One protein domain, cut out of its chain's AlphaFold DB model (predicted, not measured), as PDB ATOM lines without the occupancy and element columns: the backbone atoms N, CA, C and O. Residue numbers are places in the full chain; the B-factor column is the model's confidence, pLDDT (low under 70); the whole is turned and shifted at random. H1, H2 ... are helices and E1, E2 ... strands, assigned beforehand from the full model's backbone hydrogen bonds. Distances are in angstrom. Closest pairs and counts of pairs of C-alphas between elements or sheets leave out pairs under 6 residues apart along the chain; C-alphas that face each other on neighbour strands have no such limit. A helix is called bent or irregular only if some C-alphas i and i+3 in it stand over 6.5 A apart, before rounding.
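What this domain is: This is residues 5 to 175 of the 188 residues of the protein "Initiator Replication family protein" of Acinetobacter sp. 72431 (UniProt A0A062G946). A small sheet of E2, E6 and E5 has H2 and H4 crossed over one face, and along its E5 edge E4 runs on into E5, so that the long E3-E4 hairpin reaches to one end of the longest axis. H2 lies near the middle, between this sheet and a second, short pair of strands, E1 and E7; H7 packs on E7, and H8 follows at the end of a long link. The printed part has 171 residues, with eight named helices and seven named strands in the order E1 H1 H2 E2 H3 H4 E3 E4 E5 E6 H5 E7 H6 H7 H8, a mixed class of helices and strands. The sheets E2 - E6 - E5, E1 - E7 and E3 - E4 are each antiparallel. The whole is compact, with a radius of gyration of the C-alphas of 16.1 A, and elongated, spanning 52 by 32 by 29 A.

How they stand to each other: E1, residues 5 to 8, and E7, residues 130 to 134, are antiparallel neighbours at 162 degrees, with N 5 and O 133 2.8 A apart, within hydrogen-bond range. H1, residues 9 to 13, touches H7, residues 144 to 154; their closest C-alphas, of Ile 12 and Leu 152, are 6.3 A apart. H2, residues 20 to 35, is on the sheet of E2, residues 46 to 49, E6, residues 110 to 115, and E5, residues 99 to 105. Its height over the sheet is 8.3 A, and it runs across the strands, at 70 degrees to E2 on the local plane. On its E1 side, the closest C-alphas of H2 and E1, of Val 31 and Val 5, are 6.0 A apart. H3, residues 50 to 57, touches residues 24 to 28 of H2, with the C-alphas of Tyr 53 and Leu 28 closest at 7.5 A. H4, residues 61 to 77, lies on the same face as H2, in two layers with the sheet, at a height of 9.4 A; it runs along the strands, at 24 degrees to E6 on the local plane. H4 touches residues 21 to 25 of H2 about perpendicular, at 87 degrees, with the C-alphas of Ala 71 and Glu 22 closest at 5.0 A. E3, residues 79 to 85, and E4, residues 91 to 97, form a hairpin, with N 92 and O 84 2.8 A apart. E5 and E6 form another, with N 112 and O 103 2.8 A apart, and in E2 and E6, N 48 and O 111 are 2.8 A apart. H5, residues 120 to 124, comes closest to E1 at the C-alphas of Leu 122 and Asp 8, 4.8 A apart. H6, residues 136 to 139, only just touches H3, with 3 pairs of C-alphas within 8 A, closest at Ser 139 and Phe 57, 5.1 A. H8, residues 167 to 173, is close but not clearly touching H7, at Arg 173 and Arg 148, whose C-alphas are 7.6 A apart. Every O i to N i+4 pair is within hydrogen-bond range in H1, H2, H3, H5, H7 and H8; in H4 it is 11 of 13, and H6 is too short for such a pair.

Where its parts are: E1 begins at C-alpha 5, (-32.843, -27.566, 42.167). H2 is 22.6 A long from first to last C-alpha. H4, 25.5 A, is irregular: C-alphas 62 and 65 are 7.4 A apart. E3 measures 20.4 A, E4 20.0 A, E5 17.4 A, E6 16.3 A and H7 15.5 A. E4 begins at C-alpha 91, (-42.444, -54.143, 32.071). H8 ends at C-alpha 173, (-27.025, -42.017, 31.871).

The domain as a whole: The two C-alphas farthest apart, of Asn 62 and Arg 88, are 54.6 A apart. The printed part has no cut. The link from H7 to H8, residues 155 to 166, is long. The mean pLDDT of the printed part is 90.3; residues 125 to 129, between H5 and E7, are under 70.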
ATOM      1  N   VAL A   5     -32.313 -26.616  43.145       89.62
ATOM      2  CA  VAL A   5     -32.843 -27.566  42.167       89.62
ATOM      3  C   VAL A   5     -33.271 -28.836  42.894       89.62
ATOM      4  O   VAL A   5     -32.567 -29.316  43.784       89.62
ATOM      5  N   VAL A   6     -34.440 -29.375  42.535       88.31
ATOM      6  CA  VAL A   6     -34.922 -30.667  43.044       88.31
ATOM      7  C   VAL A   6     -35.376 -31.521  41.872       88.31
ATOM      8  O   VAL A   6     -36.172 -31.069  41.054       88.31
ATOM      9  N   LYS A   7     -34.843 -32.739  41.798       89.50
ATOM     10  CA  LYS A   7     -35.169 -33.729  40.769       89.50
ATOM     11  C   LYS A   7     -35.304 -35.105  41.404       89.50
ATOM     12  O   LYS A   7     -34.547 -35.444  42.315       89.50
ATOM     13  N   ASP A   8     -36.255 -35.880  40.911       87.94
ATOM     14  CA  ASP A   8     -36.431 -37.275  41.292       87.94
ATOM     15  C   ASP A   8     -35.208 -38.085  40.839       87.94
ATOM     16  O   ASP A   8     -34.656 -37.857  39.754       87.94
ATOM     17  N   ASN A   9     -34.780 -39.044  41.657       84.81
ATOM     18  CA  ASN A   9     -33.668 -39.925  41.318       84.81
ATOM     19  C   ASN A   9     -33.918 -40.707  40.020       84.81
ATOM     20  O   ASN A   9     -32.967 -40.973  39.286       84.81
ATOM     21  N   ALA A  10     -35.165 -41.046  39.690       83.81
ATOM     22  CA  ALA A  10     -35.528 -41.664  38.421       83.81
ATOM     23  C   ALA A  10     -35.224 -40.743  37.233       83.81
ATOM     24  O   ALA A  10     -34.699 -41.213  36.228       83.81
ATOM     25  N   LEU A  11     -35.479 -39.433  37.356       85.62
ATOM     26  CA  LEU A  11     -35.103 -38.466  36.321       85.62
ATOM     27  C   LEU A  11     -33.585 -38.325  36.240       85.62
ATOM     28  O   LEU A  11     -33.031 -38.346  35.150       85.62
ATOM     29  N   ILE A  12     -32.889 -38.251  37.373       87.19
ATOM     30  CA  ILE A  12     -31.421 -38.182  37.375       87.19
ATOM     31  C   ILE A  12     -30.790 -39.417  36.735       87.19
ATOM     32  O   ILE A  12     -29.799 -39.277  36.028       87.19
ATOM     33  N   ASN A  13     -31.355 -40.605  36.935       82.19
ATOM     34  CA  ASN A  13     -30.837 -41.848  36.365       82.19
ATOM     35  C   ASN A  13     -31.391 -42.165  34.970       82.19
ATOM     36  O   ASN A  13     -30.952 -43.137  34.364       82.19
ATOM     37  N   ALA A  14     -32.333 -41.377  34.450       81.31
ATOM     38  CA  ALA A  14     -32.867 -41.593  33.117       81.31
ATOM     39  C   ALA A  14     -31.801 -41.328  32.045       81.31
ATOM     40  O   ALA A  14     -30.998 -40.396  32.140       81.31
ATOM     41  N   SER A  15     -31.839 -42.132  30.986       79.56
ATOM     42  CA  SER A  15     -31.021 -41.926  29.795       79.56
ATOM     43  C   SER A  15     -31.680 -40.879  28.905       79.56
ATOM     44  O   SER A  15     -32.750 -41.107  28.334       79.56
ATOM     45  N   TYR A  16     -31.041 -39.723  28.775       83.12
ATOM     46  CA  TYR A  16     -31.444 -38.682  27.839       83.12
ATOM     47  C   TYR A  16     -30.234 -37.894  27.354       83.12
ATOM     48  O   TYR A  16     -29.235 -37.758  28.057       83.12
ATOM     49  N   ASN A  17     -30.356 -37.355  26.145       86.44
ATOM     50  CA  ASN A  17     -29.351 -36.494  25.548       86.44
ATOM     51  C   ASN A  17     -29.957 -35.101  25.361       86.44
ATOM     52  O   ASN A  17     -30.776 -34.892  24.461       86.44
ATOM     53  N   LEU A  18     -29.584 -34.208  26.273       92.75
ATOM     54  CA  LEU A  18     -29.868 -32.780  26.231       92.75
ATOM     55  C   LEU A  18     -28.534 -32.050  26.185       92.75
ATOM     56  O   LEU A  18     -27.617 -32.403  26.939       92.75
ATOM     57  N   ASP A  19     -28.445 -31.021  25.357       94.69
ATOM     58  CA  ASP A  19     -27.292 -30.143  25.347       94.69
ATOM     59  C   ASP A  19     -27.206 -29.302  26.635       94.69
ATOM     60  O   ASP A  19     -28.047 -29.364  27.538       94.69
ATOM     61  N   LEU A  20     -26.133 -28.524  26.753       95.75
ATOM     62  CA  LEU A  20     -25.892 -27.727  27.950       95.75
ATOM     63  C   LEU A  20     -26.954 -26.638  28.161       95.75
ATOM     64  O   LEU A  20     -27.315 -26.364  29.306       95.75
ATOM     65  N   VAL A  21     -27.435 -25.995  27.097       97.38
ATOM     66  CA  VAL A  21     -28.389 -24.887  27.204       97.38
ATOM     67  C   VAL A  21     -29.784 -25.423  27.518       97.38
ATOM     68  O   VAL A  21     -30.436 -24.886  28.409       97.38
ATOM     69  N   GLU A  22     -30.193 -26.534  26.901       97.25
ATOM     70  CA  GLU A  22     -31.408 -27.288  27.223       97.25
ATOM     71  C   GLU A  22     -31.421 -27.698  28.704       97.25
ATOM     72  O   GLU A  22     -32.409 -27.484  29.411       97.25
ATOM     73  N   GLN A  23     -30.306 -28.231  29.218       95.88
ATOM     74  CA  GLN A  23     -30.196 -28.571  30.638       95.88
ATOM     75  C   GLN A  23     -30.324 -27.333  31.528       95.88
ATOM     76  O   GLN A  23     -31.100 -27.346  32.482       95.88
ATOM     77  N   ARG A  24     -29.604 -26.247  31.222       97.19
ATOM     78  CA  ARG A  24     -29.652 -25.001  32.005       97.19
ATOM     79  C   ARG A  24     -31.038 -24.355  31.992       97.19
ATOM     80  O   ARG A  24     -31.481 -23.886  33.037       97.19
ATOM     81  N   LEU A  25     -31.736 -24.395  30.859       97.19
ATOM     82  CA  LEU A  25     -33.115 -23.932  30.719       97.19
ATOM     83  C   LEU A  25     -34.055 -24.684  31.673       97.19
ATOM     84  O   LEU A  25     -34.812 -24.055  32.409       97.19
ATOM     85  N   ILE A  26     -33.963 -26.017  31.724       94.69
ATOM     86  CA  ILE A  26     -34.758 -26.834  32.657       94.69
ATOM     87  C   ILE A  26     -34.438 -26.475  34.108       94.69
ATOM     88  O   ILE A  26     -35.346 -26.364  34.928       94.69
ATOM     89  N   LEU A  27     -33.156 -26.303  34.444       94.81
ATOM     90  CA  LEU A  27     -32.744 -25.960  35.804       94.81
ATOM     91  C   LEU A  27     -33.310 -24.605  36.247       94.81
ATOM     92  O   LEU A  27     -33.839 -24.513  37.352       94.81
ATOM     93  N   LEU A  28     -33.244 -23.590  35.379       95.44
ATOM     94  CA  LEU A  28     -33.834 -22.276  35.638       95.44
ATOM     95  C   LEU A  28     -35.348 -22.374  35.825       95.44
ATOM     96  O   LEU A  28     -35.867 -21.842  36.799       95.44
ATOM     97  N   ALA A  29     -36.047 -23.116  34.963       93.56
ATOM     98  CA  ALA A  29     -37.490 -23.303  35.086       93.56
ATOM     99  C   ALA A  29     -37.887 -24.003  36.401       93.56
ATOM    100  O   ALA A  29     -38.874 -23.625  37.029       93.56
ATOM    101  N   ILE A  30     -37.112 -24.996  36.859       90.56
ATOM    102  CA  ILE A  30     -37.346 -25.670  38.150       90.56
ATOM    103  C   ILE A  30     -37.171 -24.698  39.325       90.56
ATOM    104  O   ILE A  30     -37.945 -24.759  40.285       90.56
ATOM    105  N   VAL A  31     -36.157 -23.828  39.273       90.62
ATOM    106  CA  VAL A  31     -35.925 -22.813  40.312       90.62
ATOM    107  C   VAL A  31     -37.044 -21.773  40.303       90.62
ATOM    108  O   VAL A  31     -37.680 -21.578  41.336       90.62
ATOM    109  N   GLU A  32     -37.367 -21.206  39.140       89.06
ATOM    110  CA  GLU A  32     -38.430 -20.206  38.969       89.06
ATOM    111  C   GLU A  32     -39.777 -20.698  39.506       89.06
ATOM    112  O   GLU A  32     -40.470 -20.011  40.261       89.06
ATOM    113  N   ALA A  33     -40.161 -21.928  39.169       85.31
ATOM    114  CA  ALA A  33     -41.431 -22.488  39.610       85.31
ATOM    115  C   ALA A  33     -41.534 -22.645  41.132       85.31
ATOM    116  O   ALA A  33     -42.629 -22.600  41.703       85.31
ATOM    117  N   ARG A  34     -40.392 -22.846  41.800       81.00
ATOM    118  CA  ARG A  34     -40.332 -22.888  43.257       81.00
ATOM    119  C   ARG A  34     -40.382 -21.495  43.859       81.00
ATOM    120  O   ARG A  34     -41.113 -21.298  44.824       81.00
ATOM    121  N   GLU A  35     -39.591 -20.568  43.335       82.31
ATOM    122  CA  GLU A  35     -39.468 -19.223  43.900       82.31
ATOM    123  C   GLU A  35     -40.739 -18.395  43.697       82.31
ATOM    124  O   GLU A  35     -41.163 -17.691  44.610       82.31
ATOM    125  N   SER A  36     -41.410 -18.560  42.556       78.69
ATOM    126  CA  SER A  36     -42.686 -17.897  42.261       78.69
ATOM    127  C   SER A  36     -43.870 -18.434  43.076       78.69
ATOM    128  O   SER A  36     -44.940 -17.825  43.073       78.69
ATOM    129  N   GLY A  37     -43.730 -19.589  43.741       71.00
ATOM    130  CA  GLY A  37     -44.806 -20.235  44.499       71.00
ATOM    131  C   GLY A  37     -45.980 -20.744  43.650       71.00
ATOM    132  O   GLY A  37     -46.919 -21.313  44.202       71.00
ATOM    133  N   LYS A  38     -45.925 -20.586  42.317       70.25
ATOM    134  CA  LYS A  38     -46.930 -21.099  41.368       70.25
ATOM    135  C   LYS A  38     -46.944 -22.631  41.325       70.25
ATOM    136  O   LYS A  38     -47.947 -23.236  40.954       70.25
ATOM    137  N   GLY A  39     -45.837 -23.257  41.734       75.19
ATOM    138  CA  GLY A  39     -45.615 -24.682  41.545       75.19
ATOM    139  C   GLY A  39     -45.350 -25.006  40.075       75.19
ATOM    140  O   GLY A  39     -45.285 -24.125  39.222       75.19
ATOM    141  N   ILE A  40     -45.180 -26.293  39.775       81.75
ATOM    142  CA  ILE A  40     -45.066 -26.775  38.395       81.75
ATOM    143  C   ILE A  40     -46.294 -27.629  38.120       81.75
ATOM    144  O   ILE A  40     -46.591 -28.561  38.870       81.75
ATOM    145  N   ASN A  41     -47.000 -27.331  37.039       84.69
ATOM    146  CA  ASN A  41     -48.080 -28.163  36.539       84.69
ATOM    147  C   ASN A  41     -48.016 -28.241  35.007       84.69
ATOM    148  O   ASN A  41     -47.129 -27.663  34.385       84.69
ATOM    149  N   ALA A  42     -48.913 -29.023  34.413       85.50
ATOM    150  CA  ALA A  42     -48.904 -29.292  32.976       85.50
ATOM    151  C   ALA A  42     -49.762 -28.314  32.151       85.50
ATOM    152  O   ALA A  42     -50.042 -28.601  30.991       85.50
ATOM    153  N   ASN A  43     -50.211 -27.205  32.747       88.00
ATOM    154  CA  ASN A  43     -51.117 -26.241  32.119       88.00
ATOM    155  C   ASN A  43     -50.579 -24.805  32.166       88.00
ATOM    156  O   ASN A  43     -50.861 -24.026  31.262       88.00
ATOM    157  N   ASP A  44     -49.814 -24.457  33.202       89.31
ATOM    158  CA  ASP A  44     -49.311 -23.103  33.400       89.31
ATOM    159  C   ASP A  44     -47.867 -22.969  32.889       89.31
ATOM    160  O   ASP A  44     -47.000 -23.768  33.267       89.31
ATOM    161  N   PRO A  45     -47.576 -21.959  32.050       92.62
ATOM    162  CA  PRO A  45     -46.232 -21.730  31.547       92.62
ATOM    163  C   PRO A  45     -45.305 -21.180  32.631       92.62
ATOM    164  O   PRO A  45     -45.653 -20.272  33.390       92.62
ATOM    165  N   LEU A  46     -44.080 -21.700  32.640       94.12
ATOM    166  CA  LEU A  46     -42.954 -21.160  33.394       94.12
ATOM    167  C   LEU A  46     -42.168 -20.202  32.509       94.12
ATOM    168  O   LEU A  46     -41.891 -20.520  31.351       94.12
ATOM    169  N   GLU A  47     -41.802 -19.049  33.057       95.44
ATOM    170  CA  GLU A  47     -41.096 -17.991  32.339       95.44
ATOM    171  C   GLU A  47     -39.616 -18.009  32.713       95.44
ATOM    172  O   GLU A  47     -39.260 -17.980  33.884       95.44
ATOM    173  N   VAL A  48     -38.735 -18.063  31.720       96.69
ATOM    174  CA  VAL A  48     -37.289 -17.976  31.935       96.69
ATOM    175  C   VAL A  48     -36.774 -16.732  31.229       96.69
ATOM    176  O   VAL A  48     -36.823 -16.616  30.002       96.69
ATOM    177  N   HIS A  49     -36.268 -15.792  32.024       96.56
ATOM    178  CA  HIS A  49     -35.695 -14.544  31.536       96.56
ATOM    179  C   HIS A  49     -34.241 -14.747  31.099       96.56
ATOM    180  O   HIS A  49     -33.436 -15.343  31.823       96.56
ATOM    181  N   ALA A  50     -33.864 -14.161  29.959       96.81
ATOM    182  CA  ALA A  50     -32.472 -14.152  29.507       96.81
ATOM    183  C   ALA A  50     -31.520 -13.527  30.542       96.81
ATOM    184  O   ALA A  50     -30.376 -13.958  30.662       96.81
ATOM    185  N   GLU A  51     -31.991 -12.552  31.323       95.88
ATOM    186  CA  GLU A  51     -31.229 -11.950  32.422       95.88
ATOM    187  C   GLU A  51     -30.854 -12.962  33.512       95.88
ATOM    188  O   GLU A  51     -29.693 -13.010  33.919       95.88
ATOM    189  N   GLY A  52     -31.788 -13.827  33.921       94.88
ATOM    190  CA  GLY A  52     -31.500 -14.908  34.868       94.88
ATOM    191  C   GLY A  52     -30.444 -15.869  34.321       94.88
ATOM    192  O   GLY A  52     -29.497 -16.221  35.016       94.88
ATOM    193  N   TYR A  53     -30.532 -16.212  33.032       96.75
ATOM    194  CA  TYR A  53     -29.534 -17.052  32.366       96.75
ATOM    195  C   TYR A  53     -28.137 -16.408  32.321       96.75
ATOM    196  O   TYR A  53     -27.139 -17.080  32.594       96.75
ATOM    197  N   ILE A  54     -28.054 -15.102  32.041       96.19
ATOM    198  CA  ILE A  54     -26.800 -14.328  32.055       96.19
ATOM    199  C   ILE A  54     -26.173 -14.334  33.439       96.19
ATOM    200  O   ILE A  54     -25.006 -14.698  33.581       96.19
ATOM    201  N   ASN A  55     -26.949 -13.943  34.446       94.56
ATOM    202  CA  ASN A  55     -26.448 -13.777  35.802       94.56
ATOM    203  C   ASN A  55     -26.010 -15.118  36.393       94.56
ATOM    204  O   ASN A  55     -24.957 -15.195  37.022       94.56
ATOM    205  N   GLN A  56     -26.770 -16.182  36.123       94.75
ATOM    206  CA  GLN A  56     -26.510 -17.487  36.709       94.75
ATOM    207  C   GLN A  56     -25.325 -18.225  36.088       94.75
ATOM    208  O   GLN A  56     -24.589 -18.916  36.793       94.75
ATOM    209  N   PHE A  57     -25.153 -18.118  34.768       95.25
ATOM    210  CA  PHE A  57     -24.181 -18.924  34.020       95.25
ATOM    211  C   PHE A  57     -23.059 -18.105  33.374       95.25
ATOM    212  O   PHE A  57     -22.234 -18.672  32.658       95.25
ATOM    213  N   GLY A  58     -23.024 -16.787  33.593       93.00
ATOM    214  CA  GLY A  58     -21.978 -15.901  33.077       93.00
ATOM    215  C   GLY A  58     -21.925 -15.830  31.549       93.00
ATOM    216  O   GLY A  58     -20.852 -15.637  30.976       93.00
ATOM    217  N   VAL A  59     -23.055 -16.035  30.866       92.81
ATOM    218  CA  VAL A  59     -23.114 -16.017  29.396       92.81
ATOM    219  C   VAL A  59     -23.162 -14.595  28.840       92.81
ATOM    220  O   VAL A  59     -23.666 -13.666  29.471       92.81
ATOM    221  N   HIS A  60     -22.672 -14.413  27.614       91.88
ATOM    222  CA  HIS A  60     -22.706 -13.110  26.954       91.88
ATOM    223  C   HIS A  60     -24.143 -12.631  26.705       91.88
ATOM    224  O   HIS A  60     -24.942 -13.307  26.055       91.88
ATOM    225  N   ARG A  61     -24.442 -11.406  27.161       90.62
ATOM    226  CA  ARG A  61     -25.775 -10.782  27.075       90.62
ATOM    227  C   ARG A  61     -26.374 -10.807  25.671       90.62
ATOM    228  O   ARG A  61     -27.552 -11.105  25.519       90.62
ATOM    229  N   ASN A  62     -25.552 -10.543  24.658       89.75
ATOM    230  CA  ASN A  62     -26.000 -10.408  23.271       89.75
ATOM    231  C   ASN A  62     -26.498 -11.725  22.660       89.75
ATOM    232  O   ASN A  62     -27.260 -11.694  21.702       89.75
ATOM    233  N   THR A  63     -26.072 -12.874  23.191       94.19
ATOM    234  CA  THR A  63     -26.420 -14.199  22.654       94.19
ATOM    235  C   THR A  63     -27.311 -15.004  23.594       94.19
ATOM    236  O   THR A  63     -27.830 -16.041  23.197       94.19
ATOM    237  N   ALA A  64     -27.497 -14.546  24.836       95.94
ATOM    238  CA  ALA A  64     -28.219 -15.277  25.871       95.94
ATOM    239  C   ALA A  64     -29.670 -15.584  25.479       95.94
ATOM    240  O   ALA A  64     -30.101 -16.726  25.599       95.94
ATOM    241  N   TYR A  65     -30.400 -14.586  24.971       97.50
ATOM    242  CA  TYR A  65     -31.791 -14.779  24.565       97.50
ATOM    243  C   TYR A  65     -31.918 -15.763  23.400       97.50
ATOM    244  O   TYR A  65     -32.703 -16.704  23.481       97.50
ATOM    245  N   GLN A  66     -31.110 -15.585  22.349       97.81
ATOM    246  CA  GLN A  66     -31.135 -16.480  21.193       97.81
ATOM    247  C   GLN A  66     -30.796 -17.919  21.600       97.81
ATOM    248  O   GLN A  66     -31.504 -18.835  21.208       97.81
ATOM    249  N   ALA A  67     -29.798 -18.110  22.471       97.31
ATOM    250  CA  ALA A  67     -29.453 -19.429  22.991       97.31
ATOM    251  C   ALA A  67     -30.621 -20.087  23.747       97.31
ATOM    252  O   ALA A  67     -30.882 -21.268  23.545       97.31
ATOM    253  N   LEU A  68     -31.353 -19.340  24.586       97.94
ATOM    254  CA  LEU A  68     -32.550 -19.869  25.253       97.94
ATOM    255  C   LEU A  68     -33.668 -20.194  24.258       97.94
ATOM    256  O   LEU A  68     -34.333 -21.217  24.403       97.94
ATOM    257  N   LYS A  69     -33.876 -19.340  23.251       98.00
ATOM    258  CA  LYS A  69     -34.887 -19.546  22.207       98.00
ATOM    259  C   LYS A  69     -34.599 -20.809  21.396       98.00
ATOM    260  O   LYS A  69     -35.507 -21.609  21.180       98.00
ATOM    261  N   ASP A  70     -33.347 -21.013  20.998       98.00
ATOM    262  CA  ASP A  70     -32.903 -22.211  20.282       98.00
ATOM    263  C   ASP A  70     -33.058 -23.455  21.166       98.00
ATOM    264  O   ASP A  70     -33.701 -24.421  20.758       98.00
ATOM    265  N   ALA A  71     -32.623 -23.382  22.428       97.62
ATOM    266  CA  ALA A  71     -32.786 -24.474  23.386       97.62
ATOM    267  C   ALA A  71     -34.256 -24.832  23.658       97.62
ATOM    268  O   ALA A  71     -34.572 -26.002  23.851       97.62
ATOM    269  N   CYS A  72     -35.180 -23.864  23.655       97.06
ATOM    270  CA  CYS A  72     -36.615 -24.149  23.736       97.06
ATOM    271  C   CYS A  72     -37.101 -24.973  22.537       97.06
ATOM    272  O   CYS A  72     -37.835 -25.945  22.724       97.06
ATOM    273  N   ASN A  73     -36.695 -24.595  21.321       97.69
ATOM    274  CA  ASN A  73     -37.063 -25.316  20.100       97.69
ATOM    275  C   ASN A  73     -36.506 -26.742  20.104       97.69
ATOM    276  O   ASN A  73     -37.242 -27.693  19.825       97.69
ATOM    277  N   ASP A  74     -35.238 -26.894  20.479       97.25
ATOM    278  CA  ASP A  74     -34.597 -28.201  20.575       97.25
ATOM    279  C   ASP A  74     -35.292 -29.059  21.634       97.25
ATOM    280  O   ASP A  74     -35.743 -30.166  21.324       97.25
ATOM    281  N   LEU A  75     -35.529 -28.511  22.833       96.00
ATOM    282  CA  LEU A  75     -36.185 -29.213  23.937       96.00
ATOM    283  C   LEU A  75     -37.604 -29.687  23.583       96.00
ATOM    284  O   LEU A  75     -38.016 -30.771  24.005       96.00
ATOM    285  N   PHE A  76     -38.344 -28.926  22.774       96.88
ATOM    286  CA  PHE A  76     -39.656 -29.334  22.261       96.88
ATOM    287  C   PHE A  76     -39.567 -30.553  21.327       96.88
ATOM    288  O   PHE A  76     -40.409 -31.459  21.367       96.88
ATOM    289  N   ALA A  77     -38.500 -30.642  20.531       95.38
ATOM    290  CA  ALA A  77     -38.226 -31.802  19.692       95.38
ATOM    291  C   ALA A  77     -37.730 -33.024  20.492       95.38
ATOM    292  O   ALA A  77     -37.836 -34.158  20.000       95.38
ATOM    293  N   ARG A  78     -37.253 -32.842  21.732       92.88
ATOM    294  CA  ARG A  78     -36.766 -33.933  22.587       92.88
ATOM    295  C   ARG A  78     -37.886 -34.802  23.140       92.88
ATOM    296  O   ARG A  78     -39.037 -34.413  23.343       92.88
ATOM    297  N   GLN A  79     -37.497 -36.028  23.445       89.75
ATOM    298  CA  GLN A  79     -38.321 -37.025  24.104       89.75
ATOM    299  C   GLN A  79     -37.436 -37.945  24.925       89.75
ATOM    300  O   GLN A  79     -36.244 -38.080  24.647       89.75
ATOM    301  N   PHE A  80     -38.035 -38.597  25.905       82.88
ATOM    302  CA  PHE A  80     -37.378 -39.588  26.736       82.88
ATOM    303  C   PHE A  80     -38.257 -40.829  26.851       82.88
ATOM    304  O   PHE A  80     -39.474 -40.785  26.629       82.88
ATOM    305  N   SER A  81     -37.619 -41.941  27.194       81.94
ATOM    306  CA  SER A  81     -38.281 -43.209  27.466       81.94
ATOM    307  C   SER A  81     -38.008 -43.631  28.897       81.94
ATOM    308  O   SER A  81     -36.931 -43.386  29.432       81.94
ATOM    309  N   TYR A  82     -38.999 -44.259  29.516       78.00
ATOM    310  CA  TYR A  82     -38.876 -44.825  30.851       78.00
ATOM    311  C   TYR A  82     -39.719 -46.089  30.952       78.00
ATOM    312  O   TYR A  82     -40.662 -46.295  30.182       78.00
ATOM    313  N   GLN A  83     -39.366 -46.936  31.912       80.06
ATOM    314  CA  GLN A  83     -40.063 -48.183  32.178       80.06
ATOM    315  C   GLN A  83     -40.765 -48.124  33.529       80.06
ATOM    316  O   GLN A  83     -40.271 -47.502  34.470       80.06
ATOM    317  N   LYS A  84     -41.923 -48.772  33.619       80.88
ATOM    318  CA  LYS A  84     -42.620 -49.037  34.881       80.88
ATOM    319  C   LYS A  84     -42.952 -50.516  34.966       80.88
ATOM    320  O   LYS A  84     -43.111 -51.174  33.943       80.88
ATOM    321  N   ILE A  85     -43.053 -51.031  36.183       84.00
ATOM    322  CA  ILE A  85     -43.580 -52.372  36.427       84.00
ATOM    323  C   ILE A  85     -45.068 -52.213  36.731       84.00
ATOM    324  O   ILE A  85     -45.427 -51.436  37.616       84.00
ATOM    325  N   ASN A  86     -45.927 -52.910  35.991       88.56
ATOM    326  CA  ASN A  86     -47.363 -52.880  36.254       88.56
ATOM    327  C   ASN A  86     -47.764 -53.815  37.398       88.56
ATOM    328  O   ASN A  86     -46.962 -54.608  37.887       88.56
ATOM    329  N   GLU A  87     -49.035 -53.765  37.797       92.25
ATOM    330  CA  GLU A  87     -49.591 -54.578  38.893       92.25
ATOM    331  C   GLU A  87     -49.373 -56.091  38.714       92.25
ATOM    332  O   GLU A  87     -49.411 -56.850  39.678       92.25
ATOM    333  N   ARG A  88     -49.127 -56.541  37.479       92.62
ATOM    334  CA  ARG A  88     -48.889 -57.946  37.129       92.62
ATOM    335  C   ARG A  88     -47.402 -58.303  37.044       92.62
ATOM    336  O   ARG A  88     -47.079 -59.401  36.604       92.62
ATOM    337  N   GLY A  89     -46.504 -57.390  37.413       92.88
ATOM    338  CA  GLY A  89     -45.056 -57.594  37.361       92.88
ATOM    339  C   GLY A  89     -44.437 -57.451  35.966       92.88
ATOM    340  O   GLY A  89     -43.257 -57.746  35.801       92.88
ATOM    341  N   ASN A  90     -45.195 -57.007  34.957       93.31
ATOM    342  CA  ASN A  90     -44.682 -56.854  33.594       93.31
ATOM    343  C   ASN A  90     -44.078 -55.466  33.370       93.31
ATOM    344  O   ASN A  90     -44.535 -54.479  33.948       93.31
ATOM    345  N   ILE A  91     -43.094 -55.394  32.472       89.12
ATOM    346  CA  ILE A  91     -42.444 -54.143  32.071       89.12
ATOM    347  C   ILE A  91     -43.334 -53.392  31.071       89.12
ATOM    348  O   ILE A  91     -43.608 -53.879  29.974       89.12
ATOM    349  N   GLU A  92     -43.731 -52.176  31.428       87.81
ATOM    350  CA  GLU A  92     -44.398 -51.209  30.559       87.81
ATOM    351  C   GLU A  92     -43.394 -50.177  30.055       87.81
ATOM    352  O   GLU A  92     -42.670 -49.561  30.838       87.81
ATOM    353  N   ASN A  93     -43.363 -49.976  28.738       84.69
ATOM    354  CA  ASN A  93     -42.461 -49.034  28.085       84.69
ATOM    355  C   ASN A  93     -43.224 -47.762  27.717       84.69
ATOM    356  O   ASN A  93     -44.174 -47.807  26.936       84.69
ATOM    357  N   TYR A  94     -42.777 -46.626  28.240       84.19
ATOM    358  CA  TYR A  94     -43.359 -45.321  27.965       84.19
ATOM    359  C   TYR A  94     -42.405 -44.454  27.150       84.19
ATOM    360  O   TYR A  94     -41.180 -44.584  27.218       84.19
ATOM    361  N   ARG A  95     -42.986 -43.519  26.399       87.12
ATOM    362  CA  ARG A  95     -42.272 -42.453  25.701       87.12
ATOM    363  C   ARG A  95     -43.026 -41.154  25.927       87.12
ATOM    364  O   ARG A  95     -44.245 -41.121  25.774       87.12
ATOM    365  N   SER A  96     -42.317 -40.102  26.309       90.38
ATOM    366  CA  SER A  96     -42.923 -38.799  26.570       90.38
ATOM    367  C   SER A  96     -42.019 -37.660  26.111       90.38
ATOM    368  O   SER A  96     -40.823 -37.847  25.885       90.38
ATOM    369  N   ARG A  97     -42.616 -36.483  25.930       92.88
ATOM    370  CA  ARG A  97     -41.914 -35.234  25.612       92.88
ATOM    371  C   ARG A  97     -41.381 -34.598  26.890       92.88
ATOM    372  O   ARG A  97     -41.881 -34.886  27.971       92.88
ATOM    373  N   TRP A  98     -40.395 -33.716  26.762       94.12
ATOM    374  CA  TRP A  98     -39.932 -32.903  27.891       94.12
ATOM    375  C   TRP A  98     -40.903 -31.770  28.206       94.12
ATOM    376  O   TRP A  98     -41.317 -31.586  29.351       94.12
ATOM    377  N   VAL A  99     -41.300 -31.055  27.161       96.06
ATOM    378  CA  VAL A  99     -42.233 -29.932  27.216       96.06
ATOM    379  C   VAL A  99     -43.401 -30.204  26.273       96.06
ATOM    380  O   VAL A  99     -43.225 -30.813  25.216       96.06
ATOM    381  N   SER A 100     -44.605 -29.819  26.683       96.38
ATOM    382  CA  SER A 100     -45.819 -29.909  25.863       96.38
ATOM    383  C   SER A 100     -46.056 -28.644  25.046       96.38
ATOM    384  O   SER A 100     -46.684 -28.714  23.995       96.38
ATOM    385  N   GLU A 101     -45.537 -27.510  25.514       97.44
ATOM    386  CA  GLU A 101     -45.680 -26.211  24.869       97.44
ATOM    387  C   GLU A 101     -44.440 -25.354  25.130       97.44
ATOM    388  O   GLU A 101     -43.839 -25.431  26.207       97.44
ATOM    389  N   ILE A 102     -44.078 -24.536  24.140       97.88
ATOM    390  CA  ILE A 102     -43.053 -23.499  24.245       97.88
ATOM    391  C   ILE A 102     -43.596 -22.177  23.697       97.88
ATOM    392  O   ILE A 102     -44.433 -22.164  22.795       97.88
ATOM    393  N   GLY A 103     -43.087 -21.061  24.210       97.75
ATOM    394  CA  GLY A 103     -43.402 -19.720  23.731       97.75
ATOM    395  C   GLY A 103     -42.230 -18.766  23.918       97.75
ATOM    396  O   GLY A 103     -41.283 -19.049  24.651       97.75
ATOM    397  N   TYR A 104     -42.284 -17.616  23.255       96.94
ATOM    398  CA  TYR A 104     -41.244 -16.593  23.348       96.94
ATOM    399  C   TYR A 104     -41.871 -15.211  23.264       96.94
ATOM    400  O   TYR A 104     -42.800 -14.986  22.489       96.94
ATOM    401  N   VAL A 105     -41.326 -14.284  24.043       97.31
ATOM    402  CA  VAL A 105     -41.694 -12.872  24.014       97.31
ATOM    403  C   VAL A 105     -40.435 -12.088  23.668       97.31
ATOM    404  O   VAL A 105     -39.647 -11.741  24.546       97.31
ATOM    405  N   ASP A 106     -40.216 -11.863  22.367       94.81
ATOM    406  CA  ASP A 106     -38.967 -11.285  21.844       94.81
ATOM    407  C   ASP A 106     -38.654  -9.919  22.483       94.81
ATOM    408  O   ASP A 106     -37.522  -9.666  22.888       94.81
ATOM    409  N   ASN A 107     -39.670  -9.067  22.660       95.56
ATOM    410  CA  ASN A 107     -39.512  -7.727  23.242       95.56
ATOM    411  C   ASN A 107     -39.173  -7.733  24.744       95.56
ATOM    412  O   ASN A 107     -38.720  -6.716  25.264       95.56
ATOM    413  N   GLU A 108     -39.391  -8.853  25.435       96.19
ATOM    414  CA  GLU A 108     -39.114  -9.012  26.869       96.19
ATOM    415  C   GLU A 108     -37.890  -9.906  27.125       96.19
ATOM    416  O   GLU A 108     -37.456 -10.055  28.265       96.19
ATOM    417  N   ALA A 109     -37.311 -10.494  26.070       96.69
ATOM    418  CA  ALA A 109     -36.254 -11.499  26.160       96.69
ATOM    419  C   ALA A 109     -36.616 -12.670  27.100       96.69
ATOM    420  O   ALA A 109     -35.780 -13.159  27.871       96.69
ATOM    421  N   VAL A 110     -37.872 -13.119  27.020       97.62
ATOM    422  CA  VAL A 110     -38.435 -14.215  27.823       97.62
ATOM    423  C   VAL A 110     -38.750 -15.408  26.935       97.62
ATOM    424  O   VAL A 110     -39.300 -15.257  25.838       97.62
ATOM    425  N   VAL A 111     -38.439 -16.603  27.429       98.12
ATOM    426  CA  VAL A 111     -38.979 -17.857  26.899       98.12
ATOM    427  C   VAL A 111     -39.956 -18.464  27.897       98.12
ATOM    428  O   VAL A 111     -39.822 -18.278  29.105       98.12
ATOM    429  N   LYS A 112     -40.954 -19.177  27.388       97.38
ATOM    430  CA  LYS A 112     -41.996 -19.836  28.168       97.38
ATOM    431  C   LYS A 112     -41.996 -21.320  27.858       97.38
ATOM    432  O   LYS A 112     -41.828 -21.694  26.698       97.38
ATOM    433  N   LEU A 113     -42.198 -22.159  28.866       96.31
ATOM    434  CA  LEU A 113     -42.352 -23.598  28.671       96.31
ATOM    435  C   LEU A 113     -43.385 -24.196  29.619       96.31
ATOM    436  O   LEU A 113     -43.477 -23.803  30.781       96.31
ATOM    437  N   ILE A 114     -44.125 -25.183  29.122       95.56
ATOM    438  CA  ILE A 114     -44.983 -26.050  29.929       95.56
ATOM    439  C   ILE A 114     -44.354 -27.439  29.925       95.56
ATOM    440  O   ILE A 114     -44.165 -28.042  28.866       95.56
ATOM    441  N   PHE A 115     -44.012 -27.958  31.106       94.19
ATOM    442  CA  PHE A 115     -43.498 -29.321  31.227       94.19
ATOM    443  C   PHE A 115     -44.581 -30.341  30.881       94.19
ATOM    444  O   PHE A 115     -45.735 -30.215  31.291       94.19
ATOM    445  N   ALA A 116     -44.195 -31.404  30.177       94.06
ATOM    446  CA  ALA A 116     -45.126 -32.481  29.875       94.06
ATOM    447  C   ALA A 116     -45.626 -33.154  31.173       94.06
ATOM    448  O   ALA A 116     -44.843 -33.311  32.119       94.06
ATOM    449  N   PRO A 117     -46.875 -33.664  31.216       92.25
ATOM    450  CA  PRO A 117     -47.448 -34.286  32.414       92.25
ATOM    451  C   PRO A 117     -46.592 -35.393  33.048       92.25
ATOM    452  O   PRO A 117     -46.624 -35.580  34.260       92.25
ATOM    453  N   ALA A 118     -45.809 -36.122  32.243       89.12
ATOM    454  CA  ALA A 118     -44.925 -37.183  32.725       89.12
ATOM    455  C   ALA A 118     -43.688 -36.661  33.482       89.12
ATOM    456  O   ALA A 118     -43.164 -37.370  34.337       89.12
ATOM    457  N   ILE A 119     -43.229 -35.441  33.179       87.69
ATOM    458  CA  ILE A 119     -42.074 -34.805  33.827       87.69
ATOM    459  C   ILE A 119     -42.475 -34.151  35.145       87.69
ATOM    460  O   ILE A 119     -41.727 -34.248  36.113       87.69
ATOM    461  N   VAL A 120     -43.656 -33.530  35.209       89.38
ATOM    462  CA  VAL A 120     -44.153 -32.812  36.395       89.38
ATOM    463  C   VAL A 120     -43.912 -33.567  37.715       89.38
ATOM    464  O   VAL A 120     -43.276 -32.983  38.595       89.38
ATOM    465  N   PRO A 121     -44.324 -34.843  37.900       86.12
ATOM    466  CA  PRO A 121     -44.103 -35.547  39.169       86.12
ATOM    467  C   PRO A 121     -42.617 -35.732  39.515       86.12
ATOM    468  O   PRO A 121     -42.288 -35.803  40.695       86.12
ATOM    469  N   LEU A 122     -41.731 -35.751  38.516       85.25
ATOM    470  CA  LEU A 122     -40.289 -35.948  38.676       85.25
ATOM    471  C   LEU A 122     -39.535 -34.675  39.100       85.25
ATOM    472  O   LEU A 122     -38.344 -34.743  39.401       85.25
ATOM    473  N   ILE A 123     -40.193 -33.513  39.094       83.94
ATOM    474  CA  ILE A 123     -39.581 -32.217  39.444       83.94
ATOM    475  C   ILE A 123     -40.383 -31.415  40.482       83.94
ATOM    476  O   ILE A 123     -39.898 -30.402  40.982       83.94
ATOM    477  N   THR A 124     -41.594 -31.862  40.833       75.56
ATOM    478  CA  THR A 124     -42.477 -31.195  41.812       75.56
ATOM    479  C   THR A 124     -42.472 -31.812  43.193       75.56
ATOM    480  O   THR A 124     -42.625 -31.092  44.180       75.56
ATOM    481  N   ARG A 125     -42.389 -33.141  43.285       67.50
ATOM    482  CA  ARG A 125     -42.594 -33.820  44.560       67.50
ATOM    483  C   ARG A 125     -41.369 -33.614  45.453       67.50
ATOM    484  O   ARG A 125     -40.236 -33.544  44.997       67.50
ATOM    485  N   LEU A 126     -41.611 -33.453  46.748       58.69
ATOM    486  CA  LEU A 126     -40.579 -33.266  47.774       58.69
ATOM    487  C   LEU A 126     -40.463 -34.527  48.647       58.69
ATOM    488  O   LEU A 126     -40.271 -34.423  49.856       58.69
ATOM    489  N   GLU A 127     -40.635 -35.704  48.041       58.22
ATOM    490  CA  GLU A 127     -40.609 -37.009  48.721       58.22
ATOM    491  C   GLU A 127     -39.164 -37.472  49.035       58.22
ATOM    492  O   GLU A 127     -38.187 -36.796  48.704       58.22
ATOM    493  N   GLU A 128     -39.011 -38.630  49.690       60.59
ATOM    494  CA  GLU A 128     -37.717 -39.180  50.139       60.59
ATOM    495  C   GLU A 128     -36.717 -39.478  49.003       60.59
ATOM    496  O   GLU A 128     -35.510 -39.498  49.239       60.59
ATOM    497  N   HIS A 129     -37.176 -39.670  47.761       69.62
ATOM    498  CA  HIS A 129     -36.338 -40.090  46.624       69.62
ATOM    499  C   HIS A 129     -35.833 -38.943  45.735       69.62
ATOM    500  O   HIS A 129     -35.539 -39.139  44.554       69.62
ATOM    501  N   PHE A 130     -35.720 -37.742  46.298       82.06
ATOM    502  CA  PHE A 130     -35.312 -36.550  45.564       82.06
ATOM    503  C   PHE A 130     -33.881 -36.130  45.867       82.06
ATOM    504  O   PHE A 130     -33.471 -35.978  47.017       82.06
ATOM    505  N   THR A 131     -33.152 -35.814  44.805       86.69
ATOM    506  CA  THR A 131     -31.843 -35.181  44.895       86.69
ATOM    507  C   THR A 131     -31.998 -33.669  44.882       86.69
ATOM    508  O   THR A 131     -32.716 -33.107  44.049       86.69
ATOM    509  N   LYS A 132     -31.305 -33.003  45.810       90.38
ATOM    510  CA  LYS A 132     -31.343 -31.548  45.975       90.38
ATOM    511  C   LYS A 132     -29.936 -30.967  45.907       90.38
ATOM    512  O   LYS A 132     -29.031 -31.457  46.582       90.38
ATOM    513  N   TYR A 133     -29.761 -29.913  45.123       92.44
ATOM    514  CA  TYR A 133     -28.493 -29.191  45.004       92.44
ATOM    515  C   TYR A 133     -28.734 -27.737  44.625       92.44
ATOM    516  O   TYR A 133     -29.780 -27.385  44.084       92.44
ATOM    517  N   GLU A 134     -27.774 -26.882  44.949       93.38
ATOM    518  CA  GLU A 134     -27.855 -25.462  44.620       93.38
ATOM    519  C   GLU A 134     -27.461 -25.263  43.157       93.38
ATOM    520  O   GLU A 134     -26.478 -25.849  42.695       93.38
ATOM    521  N   LEU A 135     -28.207 -24.428  42.431       93.62
ATOM    522  CA  LEU A 135     -27.968 -24.152  41.014       93.62
ATOM    523  C   LEU A 135     -26.526 -23.683  40.769       93.62
ATOM    524  O   LEU A 135     -25.872 -24.131  39.828       93.62
ATOM    525  N   GLN A 136     -25.986 -22.893  41.700       94.06
ATOM    526  CA  GLN A 136     -24.600 -22.426  41.695       94.06
ATOM    527  C   GLN A 136     -23.559 -23.557  41.597       94.06
ATOM    528  O   GLN A 136     -22.480 -23.357  41.038       94.06
ATOM    529  N   GLN A 137     -23.858 -24.753  42.120       93.69
ATOM    530  CA  GLN A 137     -22.927 -25.890  42.110       93.69
ATOM    531  C   GLN A 137     -22.699 -26.452  40.703       93.69
ATOM    532  O   GLN A 137     -21.675 -27.091  40.467       93.69
ATOM    533  N   VAL A 138     -23.621 -26.195  39.772       94.19
ATOM    534  CA  VAL A 138     -23.514 -26.630  38.373       94.19
ATOM    535  C   VAL A 138     -23.281 -25.473  37.398       94.19
ATOM    536  O   VAL A 138     -22.967 -25.724  36.237       94.19
ATOM    537  N   SER A 139     -23.362 -24.215  37.847       91.81
ATOM    538  CA  SER A 139     -23.252 -23.029  36.984       91.81
ATOM    539  C   SER A 139     -21.953 -22.952  36.176       91.81
ATOM    540  O   SER A 139     -21.971 -22.596  34.999       91.81
ATOM    541  N   ASN A 140     -20.828 -23.345  36.781       93.12
ATOM    542  CA  ASN A 140     -19.506 -23.293  36.143       93.12
ATOM    543  C   ASN A 140     -19.186 -24.531  35.289       93.12
ATOM    544  O   ASN A 140     -18.113 -24.608  34.691       93.12
ATOM    545  N   LEU A 141     -20.091 -25.513  35.224       94.88
ATOM    546  CA  LEU A 141     -19.907 -26.686  34.378       94.88
ATOM    547  C   LEU A 141     -20.209 -26.303  32.923       94.88
ATOM    548  O   LEU A 141     -21.299 -25.827  32.593       94.88
ATOM    549  N   SER A 142     -19.218 -26.498  32.055       92.44
ATOM    550  CA  SER A 142     -19.243 -26.103  30.638       92.44
ATOM    551  C   SER A 142     -19.595 -27.244  29.679       92.44
ATOM    552  O   SER A 142     -19.551 -27.065  28.466       92.44
ATOM    553  N   SER A 143     -19.946 -28.420  30.201       94.00
ATOM    554  CA  SER A 143     -20.307 -29.594  29.408       94.00
ATOM    555  C   SER A 143     -21.594 -30.218  29.930       94.00
ATOM    556  O   SER A 143     -21.745 -30.407  31.138       94.00
ATOM    557  N   ALA A 144     -22.478 -30.603  29.008       93.62
ATOM    558  CA  ALA A 144     -23.665 -31.402  29.303       93.62
ATOM    559  C   ALA A 144     -23.307 -32.670  30.100       93.62
ATOM    560  O   ALA A 144     -23.957 -32.980  31.093       93.62
ATOM    561  N   TYR A 145     -22.212 -33.350  29.738       94.25
ATOM    562  CA  TYR A 145     -21.742 -34.544  30.446       94.25
ATOM    563  C   TYR A 145     -21.279 -34.234  31.871       94.25
ATOM    564  O   TYR A 145     -21.513 -35.029  32.777       94.25
ATOM    565  N   ALA A 146     -20.641 -33.079  32.089       94.94
ATOM    566  CA  ALA A 146     -20.171 -32.678  33.413       94.94
ATOM    567  C   ALA A 146     -21.344 -32.400  34.362       94.94
ATOM    568  O   ALA A 146     -21.317 -32.839  35.510       94.94
ATOM    569  N   VAL A 147     -22.392 -31.729  33.870       95.12
ATOM    570  CA  VAL A 147     -23.630 -31.505  34.634       95.12
ATOM    571  C   VAL A 147     -24.284 -32.840  34.991       95.12
ATOM    572  O   VAL A 147     -24.584 -33.076  36.159       95.12
ATOM    573  N   ARG A 148     -24.421 -33.755  34.024       94.31
ATOM    574  CA  ARG A 148     -24.990 -35.091  34.267       94.31
ATOM    575  C   ARG A 148     -24.164 -35.915  35.246       94.31
ATOM    576  O   ARG A 148     -24.725 -36.533  36.144       94.31
ATOM    577  N   LEU A 149     -22.839 -35.898  35.121       94.69
ATOM    578  CA  LEU A 149     -21.949 -36.569  36.063       94.69
ATOM    579  C   LEU A 149     -22.123 -36.011  37.478       94.69
ATOM    580  O   LEU A 149     -22.252 -36.784  38.424       94.69
ATOM    581  N   TYR A 150     -22.183 -34.686  37.626       95.44
ATOM    582  CA  TYR A 150     -22.454 -34.065  38.920       95.44
ATOM    583  C   TYR A 150     -23.800 -34.532  39.494       95.44
ATOM    584  O   TYR A 150     -23.844 -34.945  40.650       95.44
ATOM    585  N   GLU A 151     -24.869 -34.531  38.691       93.81
ATOM    586  CA  GLU A 151     -26.207 -34.994  39.090       93.81
ATOM    587  C   GLU A 151     -26.231 -36.473  39.515       93.81
ATOM    588  O   GLU A 151     -26.881 -36.828  40.497       93.81
ATOM    589  N   LEU A 152     -25.490 -37.341  38.823       92.94
ATOM    590  CA  LEU A 152     -25.373 -38.749  39.204       92.94
ATOM    591  C   LEU A 152     -24.641 -38.911  40.538       92.94
ATOM    592  O   LEU A 152     -25.070 -39.703  41.371       92.94
ATOM    593  N   LEU A 153     -23.559 -38.165  40.767       94.00
ATOM    594  CA  LEU A 153     -22.776 -38.251  42.004       94.00
ATOM    595  C   LEU A 153     -23.533 -37.670  43.201       94.00
ATOM    596  O   LEU A 153     -23.547 -38.252  44.287       94.00
ATOM    597  N   ILE A 154     -24.177 -36.520  43.009       94.00
ATOM    598  CA  ILE A 154     -24.857 -35.790  44.077       94.00
ATOM    599  C   ILE A 154     -26.082 -36.545  44.612       94.00
ATOM    600  O   ILE A 154     -26.388 -36.420  45.799       94.00
ATOM    601  N   ALA A 155     -26.701 -37.401  43.791       91.62
ATOM    602  CA  ALA A 155     -27.779 -38.295  44.212       91.62
ATOM    603  C   ALA A 155     -27.365 -39.305  45.297       91.62
ATOM    604  O   ALA A 155     -28.205 -39.756  46.072       91.62
ATOM    605  N   TRP A 156     -26.069 -39.607  45.407       92.44
ATOM    606  CA  TRP A 156     -25.514 -40.527  46.405       92.44
ATOM    607  C   TRP A 156     -24.783 -39.810  47.543       92.44
ATOM    608  O   TRP A 156     -24.096 -40.456  48.335       92.44
ATOM    609  N   ARG A 157     -24.927 -38.480  47.674       91.38
ATOM    610  CA  ARG A 157     -24.233 -37.690  48.710       91.38
ATOM    611  C   ARG A 157     -24.477 -38.226  50.125       91.38
ATOM    612  O   ARG A 157     -23.549 -38.224  50.925       91.38
ATOM    613  N   SER A 158     -25.699 -38.660  50.442       88.38
ATOM    614  CA  SER A 158     -26.047 -39.204  51.764       88.38
ATOM    615  C   SER A 158     -25.450 -40.592  52.012       88.38
ATOM    616  O   SER A 158     -25.091 -40.905  53.143       88.38
ATOM    617  N   THR A 159     -25.318 -41.409  50.965       90.50
ATOM    618  CA  THR A 159     -24.727 -42.754  51.023       90.50
ATOM    619  C   THR A 159     -23.196 -42.723  51.003       90.50
ATOM    620  O   THR A 159     -22.553 -43.643  51.500       90.50
ATOM    621  N   GLY A 160     -22.593 -41.677  50.430       91.12
ATOM    622  CA  GLY A 160     -21.143 -41.460  50.380       91.12
ATOM    623  C   GLY A 160     -20.402 -42.241  49.289       91.12
ATOM    624  O   GLY A 160     -19.216 -42.007  49.077       91.12
ATOM    625  N   SER A 161     -21.080 -43.137  48.570       90.62
ATOM    626  CA  SER A 161     -20.519 -43.879  47.436       90.62
ATOM    627  C   SER A 161     -21.597 -44.200  46.404       90.62
ATOM    628  O   SER A 161     -22.767 -44.366  46.748       90.62
ATOM    629  N   THR A 162     -21.201 -44.271  45.133       89.62
ATOM    630  CA  THR A 162     -22.076 -44.742  44.056       89.62
ATOM    631  C   THR A 162     -22.094 -46.270  44.023       89.62
ATOM    632  O   THR A 162     -21.079 -46.895  44.341       89.62
ATOM    633  N   PRO A 163     -23.189 -46.898  43.563       90.06
ATOM    634  CA  PRO A 163     -23.149 -48.303  43.185       90.06
ATOM    635  C   PRO A 163     -22.131 -48.522  42.057       90.06
ATOM    636  O   PRO A 163     -21.721 -47.582  41.372       90.06
ATOM    637  N   VAL A 164     -21.744 -49.777  41.839       92.56
ATOM    638  CA  VAL A 164     -21.017 -50.150  40.623       92.56
ATOM    639  C   VAL A 164     -21.976 -49.986  39.445       92.56
ATOM    640  O   VAL A 164     -23.046 -50.593  39.428       92.56
ATOM    641  N   ILE A 165     -21.612 -49.129  38.492       88.81
ATOM    642  CA  ILE A 165     -22.389 -48.862  37.280       88.81
ATOM    643  C   ILE A 165     -21.608 -49.433  36.101       88.81
ATOM    644  O   ILE A 165     -20.448 -49.073  35.890       88.81
ATOM    645  N   GLU A 166     -22.247 -50.311  35.333       92.31
ATOM    646  CA  GLU A 166     -21.671 -50.842  34.098       92.31
ATOM    647  C   GLU A 166     -21.356 -49.711  33.119       92.31
ATOM    648  O   GLU A 166     -22.135 -48.768  32.967       92.31
ATOM    649  N   LEU A 167     -20.226 -49.803  32.413       89.94
ATOM    650  CA  LEU A 167     -19.756 -48.715  31.547       89.94
ATOM    651  C   LEU A 167     -20.794 -48.319  30.485       89.94
ATOM    652  O   LEU A 167     -20.934 -47.137  30.171       89.94
ATOM    653  N   SER A 168     -21.521 -49.290  29.929       88.94
ATOM    654  CA  SER A 168     -22.580 -49.034  28.949       88.94
ATOM    655  C   SER A 168     -23.736 -48.231  29.544       88.94
ATOM    656  O   SER A 168     -24.183 -47.266  28.933       88.94
ATOM    657  N   ASP A 169     -24.177 -48.587  30.750       87.88
ATOM    658  CA  ASP A 169     -25.245 -47.890  31.467       87.88
ATOM    659  C   ASP A 169     -24.785 -46.489  31.886       87.88
ATOM    660  O   ASP A 169     -25.460 -45.498  31.618       87.88
ATOM    661  N   PHE A 170     -23.566 -46.366  32.421       91.06
ATOM    662  CA  PHE A 170     -22.983 -45.075  32.772       91.06
ATOM    663  C   PHE A 170     -22.961 -44.115  31.577       91.06
ATOM    664  O   PHE A 170     -23.419 -42.980  31.706       91.06
ATOM    665  N   ARG A 171     -22.495 -44.579  30.407       91.31
ATOM    666  CA  ARG A 171     -22.473 -43.787  29.166       91.31
ATOM    667  C   ARG A 171     -23.865 -43.299  28.776       91.31
ATOM    668  O   ARG A 171     -24.026 -42.116  28.486       91.31
ATOM    669  N   GLN A 172     -24.868 -44.173  28.832       87.31
ATOM    670  CA  GLN A 172     -26.247 -43.796  28.521       87.31
ATOM    671  C   GLN A 172     -26.804 -42.767  29.515       87.31
ATOM    672  O   GLN A 172     -27.402 -41.775  29.093       87.31
ATOM    673  N   ARG A 173     -26.554 -42.940  30.821       88.44
ATOM    674  CA  ARG A 173     -27.025 -42.017  31.871       88.44
ATOM    675  C   ARG A 173     -26.431 -40.616  31.749       88.44
ATOM    676  O   ARG A 173     -27.144 -39.636  31.970       88.44
ATOM    677  N   ILE A 174     -25.153 -40.500  31.374       90.25
ATOM    678  CA  ILE A 174     -24.530 -39.190  31.124       90.25
ATOM    679  C   ILE A 174     -24.921 -38.586  29.767       90.25
ATOM    680  O   ILE A 174     -24.559 -37.445  29.501       90.25
ATOM    681  N   GLY A 175     -25.676 -39.309  28.932       85.56
ATOM    682  CA  GLY A 175     -26.150 -38.835  27.630       85.56
ATOM    683  C   GLY A 175     -25.156 -39.035  26.485       85.56
ATOM    684  O   GLY A 175     -25.319 -38.423  25.433       85.56
TER     685      GLY A 175